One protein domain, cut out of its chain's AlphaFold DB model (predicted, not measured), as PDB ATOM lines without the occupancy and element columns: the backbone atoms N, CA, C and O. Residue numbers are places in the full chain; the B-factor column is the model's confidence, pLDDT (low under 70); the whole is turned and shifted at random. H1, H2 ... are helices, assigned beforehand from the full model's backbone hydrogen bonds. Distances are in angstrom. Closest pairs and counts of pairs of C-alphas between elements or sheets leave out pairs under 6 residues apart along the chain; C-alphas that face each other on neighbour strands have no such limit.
ATOM      1  N   SER A  81     186.600 181.917 156.412       88.38
ATOM      2  CA  SER A  81     186.509 183.270 156.960       88.38
ATOM      3  C   SER A  81     187.575 183.489 158.039       88.38
ATOM      4  O   SER A  81     187.715 182.678 158.954       88.38
ATOM      5  N   ASP A  82     188.251 184.632 157.984       87.00
ATOM      6  CA  ASP A  82     189.262 185.064 158.953       87.00
ATOM      7  C   ASP A  82     188.637 185.856 160.115       87.00
ATOM      8  O   ASP A  82     189.330 186.490 160.912       87.00
ATOM      9  N   TYR A  83     187.304 185.859 160.238       88.50
ATOM     10  CA  TYR A  83     186.609 186.679 161.225       88.50
ATOM     11  C   TYR A  83     186.735 186.173 162.677       88.50
ATOM     12  O   TYR A  83     185.832 185.539 163.228       88.50
ATOM     13  N   LYS A  84     187.812 186.570 163.364       86.38
ATOM     14  CA  LYS A  84     188.153 186.116 164.729       86.38
ATOM     15  C   LYS A  84     187.153 186.498 165.829       86.38
ATOM     16  O   LYS A  84     187.140 185.879 166.893       86.38
ATOM     17  N   LEU A  85     186.338 187.544 165.646       85.75
ATOM     18  CA  LEU A  85     185.391 187.985 166.690       85.75
ATOM     19  C   LEU A  85     184.152 187.087 166.780       85.75
ATOM     20  O   LEU A  85     183.392 187.162 167.752       85.75
ATOM     21  N   ARG A  86     183.947 186.221 165.788       81.69
ATOM     22  CA  ARG A  86     182.804 185.324 165.707       81.69
ATOM     23  C   ARG A  86     183.113 183.998 166.402       81.69
ATOM     24  O   ARG A  86     183.995 183.265 165.988       81.69
ATOM     25  N   ARG A  87     182.330 183.645 167.427       72.06
ATOM     26  CA  ARG A  87     182.546 182.404 168.201       72.06
ATOM     27  C   ARG A  87     182.174 181.117 167.453       72.06
ATOM     28  O   ARG A  87     182.835 180.108 167.635       72.06
ATOM     29  N   ASN A  88     181.129 181.158 166.621       69.31
ATOM     30  CA  ASN A  88     180.605 179.996 165.890       69.31
ATOM     31  C   ASN A  88     180.718 180.249 164.384       69.31
ATOM     32  O   ASN A  88     179.764 180.716 163.743       69.31
ATOM     33  N   GLN A  89     181.910 180.025 163.846       67.31
ATOM     34  CA  GLN A  89     182.171 180.127 162.417       67.31
ATOM     35  C   GLN A  89     181.686 178.845 161.743       67.31
ATOM     36  O   GLN A  89     181.944 177.743 162.216       67.31
ATOM     37  N   LYS A  90     180.889 179.002 160.690       68.06
ATOM     38  CA  LYS A  90     180.413 177.884 159.876       68.06
ATOM     39  C   LYS A  90     181.364 177.747 158.693       68.06
ATOM     40  O   LYS A  90     181.756 178.779 158.145       68.06
ATOM     41  N   ASP A  91     181.681 176.525 158.278       64.50
ATOM     42  CA  ASP A  91     182.433 176.297 157.041       64.50
ATOM     43  C   ASP A  91     181.712 176.940 155.847       64.50
ATOM     44  O   ASP A  91     180.487 176.845 155.715       64.50
ATOM     45  N   GLY A  92     182.467 177.680 155.029       67.25
ATOM     46  CA  GLY A  92     181.940 178.507 153.931       67.25
ATOM     47  C   GLY A  92     181.201 179.778 154.375       67.25
ATOM     48  O   GLY A  92     180.598 180.474 153.561       67.25
ATOM     49  N   GLY A  93     181.209 180.089 155.673       79.12
ATOM     50  CA  GLY A  93     180.432 181.166 156.265       79.12
ATOM     51  C   GLY A  93     181.151 182.515 156.317       79.12
ATOM     52  O   GLY A  93     181.431 182.986 157.421       79.12
ATOM     53  N   LEU A  94     181.383 183.137 155.158       86.88
ATOM     54  CA  LEU A  94     181.936 184.495 155.041       86.88
ATOM     55  C   LEU A  94     181.105 185.533 155.816       86.88
ATOM     56  O   LEU A  94     179.878 185.447 155.889       86.88
ATOM     57  N   SER A  95     181.766 186.528 156.408       89.69
ATOM     58  CA  SER A  95     181.090 187.714 156.944       89.69
ATOM     59  C   SER A  95     180.563 188.617 155.822       89.69
ATOM     60  O   SER A  95     180.993 188.509 154.672       89.69
ATOM     61  N   THR A  96     179.661 189.548 156.157       90.69
ATOM     62  CA  THR A  96     179.154 190.561 155.216       90.69
ATOM     63  C   THR A  96     180.310 191.284 154.524       90.69
ATOM     64  O   THR A  96     180.343 191.363 153.298       90.69
ATOM     65  N   LEU A  97     181.310 191.718 155.300       92.25
ATOM     66  CA  LEU A  97     182.476 192.437 154.792       92.25
ATOM     67  C   LEU A  97     183.339 191.569 153.874       92.25
ATOM     68  O   LEU A  97     183.672 192.002 152.776       92.25
ATOM     69  N   GLU A  98     183.675 190.345 154.283       92.75
ATOM     70  CA  GLU A  98     184.485 189.442 153.450       92.75
ATOM     71  C   GLU A  98     183.766 189.099 152.145       92.75
ATOM     72  O   GLU A  98     184.362 189.159 151.074       92.75
ATOM     73  N   SER A  99     182.466 188.799 152.212       92.44
ATOM     74  CA  SER A  99     181.674 188.521 151.012       92.44
ATOM     75  C   SER A  99     181.628 189.716 150.056       92.44
ATOM     76  O   SER A  99     181.656 189.524 148.844       92.44
ATOM     77  N   LEU A 100     181.605 190.946 150.583       92.56
ATOM     78  CA  LEU A 100     181.669 192.161 149.778       92.56
ATOM     79  C   LEU A 100     183.056 192.342 149.150       92.56
ATOM     80  O   LEU A 100     183.146 192.692 147.979       92.56
ATOM     81  N   ALA A 101     184.127 192.066 149.896       93.50
ATOM     82  CA  ALA A 101     185.488 192.136 149.374       93.50
ATOM     83  C   ALA A 101     185.702 191.151 148.216       93.50
ATOM     84  O   ALA A 101     186.127 191.560 147.141       93.50
ATOM     85  N   TYR A 102     185.323 189.884 148.384       92.31
ATOM     86  CA  TYR A 102     185.438 188.890 147.311       92.31
ATOM     87  C   TYR A 102     184.496 189.177 146.135       92.31
ATOM     88  O   TYR A 102     184.826 188.887 144.987       92.31
ATOM     89  N   TRP A 103     183.341 189.802 146.383       91.94
ATOM     90  CA  TRP A 103     182.508 190.315 145.298       91.94
ATOM     91  C   TRP A 103     183.225 191.425 144.509       91.94
ATOM     92  O   TRP A 103     183.250 191.363 143.282       91.94
ATOM     93  N   LEU A 104     183.882 192.377 145.182       91.56
ATOM     94  CA  LEU A 104     184.665 193.439 144.533       91.56
ATOM     95  C   LEU A 104     185.836 192.896 143.701       91.56
ATOM     96  O   LEU A 104     186.148 193.469 142.656       91.56
ATOM     97  N   GLU A 105     186.470 191.795 144.117       90.62
ATOM     98  CA  GLU A 105     187.481 191.119 143.289       90.62
ATOM     99  C   GLU A 105     186.884 190.639 141.960       90.62
ATOM    100  O   GLU A 105     187.469 190.875 140.903       90.62
ATOM    101  N   GLY A 106     185.690 190.038 142.004       87.56
ATOM    102  CA  GLY A 106     184.957 189.600 140.814       87.56
ATOM    103  C   GLY A 106     184.493 190.749 139.911       87.56
ATOM    104  O   GLY A 106     184.419 190.579 138.698       87.56
ATOM    105  N   GLU A 107     184.243 191.929 140.477       88.50
ATOM    106  CA  GLU A 107     183.891 193.160 139.747       88.50
ATOM    107  C   GLU A 107     185.126 193.941 139.248       88.50
ATOM    108  O   GLU A 107     185.050 195.139 138.960       88.50
ATOM    109  N   ASN A 108     186.285 193.278 139.155       89.69
ATOM    110  CA  ASN A 108     187.544 193.850 138.676       89.69
ATOM    111  C   ASN A 108     188.035 195.059 139.507       89.69
ATOM    112  O   ASN A 108     188.692 195.965 138.992       89.69
ATOM    113  N   GLN A 109     187.744 195.068 140.816       91.38
ATOM    114  CA  GLN A 109     188.232 196.054 141.792       91.38
ATOM    115  C   GLN A 109     189.120 195.405 142.878       91.38
ATOM    116  O   GLN A 109     188.875 195.580 144.076       91.38
ATOM    117  N   PRO A 110     190.197 194.686 142.501       93.19
ATOM    118  CA  PRO A 110     191.019 193.931 143.451       93.19
ATOM    119  C   PRO A 110     191.759 194.825 144.459       93.19
ATOM    120  O   PRO A 110     191.993 194.422 145.595       93.19
ATOM    121  N   ALA A 111     192.110 196.057 144.076       93.62
ATOM    122  CA  ALA A 111     192.761 197.002 144.984       93.62
ATOM    123  C   ALA A 111     191.835 197.398 146.148       93.62
ATOM    124  O   ALA A 111     192.244 197.344 147.306       93.62
ATOM    125  N   THR A 112     190.576 197.720 145.842       92.62
ATOM    126  CA  THR A 112     189.558 198.075 146.842       92.62
ATOM    127  C   THR A 112     189.186 196.875 147.708       92.62
ATOM    128  O   THR A 112     189.058 197.015 148.922       92.62
ATOM    129  N   ALA A 113     189.065 195.684 147.114       93.12
ATOM    130  CA  ALA A 113     188.845 194.451 147.866       93.12
ATOM    131  C   ALA A 113     189.955 194.205 148.900       93.12
ATOM    132  O   ALA A 113     189.681 193.961 150.077       93.12
ATOM    133  N   LYS A 114     191.217 194.346 148.478       94.06
ATOM    134  CA  LYS A 114     192.382 194.183 149.351       94.06
ATOM    135  C   LYS A 114     192.402 195.209 150.482       94.06
ATOM    136  O   LYS A 114     192.669 194.837 151.621       94.06
ATOM    137  N   GLU A 115     192.120 196.474 150.188       94.88
ATOM    138  CA  GLU A 115     192.053 197.536 151.197       94.88
ATOM    139  C   GLU A 115     190.967 197.247 152.245       94.88
ATOM    140  O   GLU A 115     191.209 197.368 153.447       94.88
ATOM    141  N   LEU A 116     189.801 196.766 151.806       93.88
ATOM    142  CA  LEU A 116     188.699 196.394 152.690       93.88
ATOM    143  C   LEU A 116     189.072 195.227 153.621       93.88
ATOM    144  O   LEU A 116     188.820 195.295 154.827       93.88
ATOM    145  N   LEU A 117     189.723 194.183 153.095       94.69
ATOM    146  CA  LEU A 117     190.216 193.057 153.900       94.69
ATOM    147  C   LEU A 117     191.329 193.486 154.871       94.69
ATOM    148  O   LEU A 117     191.350 193.061 156.025       94.69
ATOM    149  N   GLN A 118     192.229 194.375 154.446       95.31
ATOM    150  CA  GLN A 118     193.268 194.929 155.317       95.31
ATOM    151  C   GLN A 118     192.670 195.736 156.470       95.31
ATOM    152  O   GLN A 118     193.045 195.521 157.626       95.31
ATOM    153  N   PHE A 119     191.714 196.622 156.181       95.00
ATOM    154  CA  PHE A 119     190.980 197.359 157.208       95.00
ATOM    155  C   PHE A 119     190.315 196.400 158.198       95.00
ATOM    156  O   PHE A 119     190.429 196.576 159.411       95.00
ATOM    157  N   PHE A 120     189.679 195.346 157.689       94.50
ATOM    158  CA  PHE A 120     189.038 194.332 158.514       94.50
ATOM    159  C   PHE A 120     190.014 193.621 159.452       94.50
ATOM    160  O   PHE A 120     189.693 193.438 160.627       94.50
ATOM    161  N   HIS A 121     191.208 193.260 158.974       94.44
ATOM    162  CA  HIS A 121     192.274 192.665 159.790       94.44
ATOM    163  C   HIS A 121     192.783 193.625 160.875       94.44
ATOM    164  O   HIS A 121     192.902 193.242 162.039       94.44
ATOM    165  N   ILE A 122     193.011 194.894 160.530       95.31
ATOM    166  CA  ILE A 122     193.453 195.913 161.491       95.31
ATOM    167  C   ILE A 122     192.389 196.133 162.570       95.31
ATOM    168  O   ILE A 122     192.709 196.145 163.761       95.31
ATOM    169  N   PHE A 123     191.123 196.274 162.169       94.50
ATOM    170  CA  PHE A 123     190.007 196.500 163.082       94.50
ATOM    171  C   PHE A 123     189.869 195.367 164.100       94.50
ATOM    172  O   PHE A 123     189.824 195.619 165.305       94.50
ATOM    173  N   GLN A 124     189.823 194.116 163.636       94.06
ATOM    174  CA  GLN A 124     189.648 192.977 164.532       94.06
ATOM    175  C   GLN A 124     190.842 192.801 165.478       94.06
ATOM    176  O   GLN A 124     190.635 192.525 166.658       94.06
ATOM    177  N   ASP A 125     192.074 193.020 165.011       93.88
ATOM    178  CA  ASP A 125     193.263 192.919 165.856       93.88
ATOM    179  C   ASP A 125     193.288 194.033 166.913       93.88
ATOM    180  O   ASP A 125     193.585 193.772 168.082       93.88
ATOM    181  N   ALA A 126     192.928 195.267 166.542       94.06
ATOM    182  CA  ALA A 126     192.795 196.377 167.483       94.06
ATOM    183  C   ALA A 126     191.698 196.103 168.524       94.06
ATOM    184  O   ALA A 126     191.923 196.282 169.723       94.06
ATOM    185  N   PHE A 127     190.541 195.599 168.085       93.50
ATOM    186  CA  PHE A 127     189.437 195.226 168.966       93.50
ATOM    187  C   PHE A 127     189.844 194.124 169.951       93.50
ATOM    188  O   PHE A 127     189.595 194.232 171.152       93.50
ATOM    189  N   LEU A 128     190.509 193.069 169.468       92.31
ATOM    190  CA  LEU A 128     191.000 191.975 170.305       92.31
ATOM    191  C   LEU A 128     192.015 192.466 171.340       92.31
ATOM    192  O   LEU A 128     191.900 192.098 172.507       92.31
ATOM    193  N   LYS A 129     192.962 193.324 170.942       93.44
ATOM    194  CA  LYS A 129     193.939 193.932 171.861       93.44
ATOM    195  C   LYS A 129     193.256 194.768 172.940       93.44
ATOM    196  O   LYS A 129     193.561 194.596 174.116       93.44
ATOM    197  N   ALA A 130     192.306 195.623 172.564       93.19
ATOM    198  CA  ALA A 130     191.563 196.450 173.513       93.19
ATOM    199  C   ALA A 130     190.736 195.604 174.496       93.19
ATOM    200  O   ALA A 130     190.723 195.882 175.694       93.19
ATOM    201  N   ARG A 131     190.107 194.523 174.016       91.81
ATOM    202  CA  ARG A 131     189.387 193.563 174.864       91.81
ATOM    203  C   ARG A 131     190.320 192.838 175.839       91.81
ATOM    204  O   ARG A 131     189.987 192.716 177.010       91.81
ATOM    205  N   LEU A 132     191.491 192.386 175.382       90.62
ATOM    206  CA  LEU A 132     192.494 191.735 176.242       90.62
ATOM    207  C   LEU A 132     193.071 192.690 177.294       90.62
ATOM    208  O   LEU A 132     193.354 192.267 178.410       90.62
ATOM    209  N   ALA A 133     193.197 193.975 176.963       93.81
ATOM    210  CA  ALA A 133     193.623 195.020 177.891       93.81
ATOM    211  C   ALA A 133     192.518 195.468 178.874       93.81
ATOM    212  O   ALA A 133     192.755 196.360 179.685       93.81
ATOM    213  N   GLY A 134     191.308 194.897 178.797       90.44
ATOM    214  CA  GLY A 134     190.177 195.265 179.655       90.44
ATOM    215  C   GLY A 134     189.535 196.620 179.327       90.44
ATOM    216  O   GLY A 134     188.753 197.131 180.125       90.44
ATOM    217  N   LEU A 135     189.845 197.205 178.164       90.00
ATOM    218  CA  LEU A 135     189.312 198.501 177.719       90.00
ATOM    219  C   LEU A 135     187.916 198.386 177.088       90.00
ATOM    220  O   LEU A 135     187.195 199.376 176.990       90.00
ATOM    221  N   LEU A 136     187.536 197.181 176.660       79.75
ATOM    222  CA  LEU A 136     186.221 196.856 176.112       79.75
ATOM    223  C   LEU A 136     185.620 195.714 176.938       79.75
ATOM    224  O   LEU A 136     186.289 194.700 177.149       79.75
ATOM    225  N   LYS A 137     184.385 195.906 177.415       62.38
ATOM    226  CA  LYS A 137     183.601 194.884 178.125       62.38
ATOM    227  C   LYS A 137     182.905 193.948 177.145       62.38
ATOM    228  O   LYS A 137     182.391 194.454 176.123       62.38
TER     229      LYS A 137
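AT A GLANCE: This is residues 81 to 137 of the 137 residues of the protein "tRNA-uridine aminocarboxypropyltransferase" of Bermanella sp. 47_1433_sub80_T6 (UniProt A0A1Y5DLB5). Picture a lopsided helical hairpin: the long helix H2 makes the longest axis, and the short helix H1 is folded back beside its first part. On the same side of H2 as H1, residues 81 to 95 make an open loop with no named element. The printed part has 57 residues with two named helices, H1 then H2, and no named strand; its class is all helix. It is loose, with a radius of gyration of the C-alphas of 13.1 A, and flat, spanning 41 by 24 by 11 A.

HOW THE PARTS SIT: Start from H2, residues 110 to 132. H1, residues 96 to 106, touches it at residues 110 to 120 alone; look at the closest C-alphas, those of Ala 101 and Ala 113, 4.3 A apart. The two helices form a hairpin, running opposite ways at a shallow tilt of 22 degrees. In H1 and H2 every O i to N i+4 pair is within hydrogen-bond range.

IN THESE COORDINATES: Find C-alpha 110 at (191.019, 193.931, 143.451); from there H2 runs 32.9 A to C-alpha 132 at (192.494, 191.735, 176.242). H1 begins at C-alpha 96, (179.154, 190.561, 155.216), and runs 15.6 A.

THE WHOLE: The C-alphas farthest apart, those of Asn 108 and Gly 134, are 41.1 A apart. The link from H1 to H2 is tight, and the printed part has no cut. Residues 129 to 134, of which 129 to 132 belong to H2, stand free. Look for pLDDT under 70 at residues 88 to 92 and residue 137.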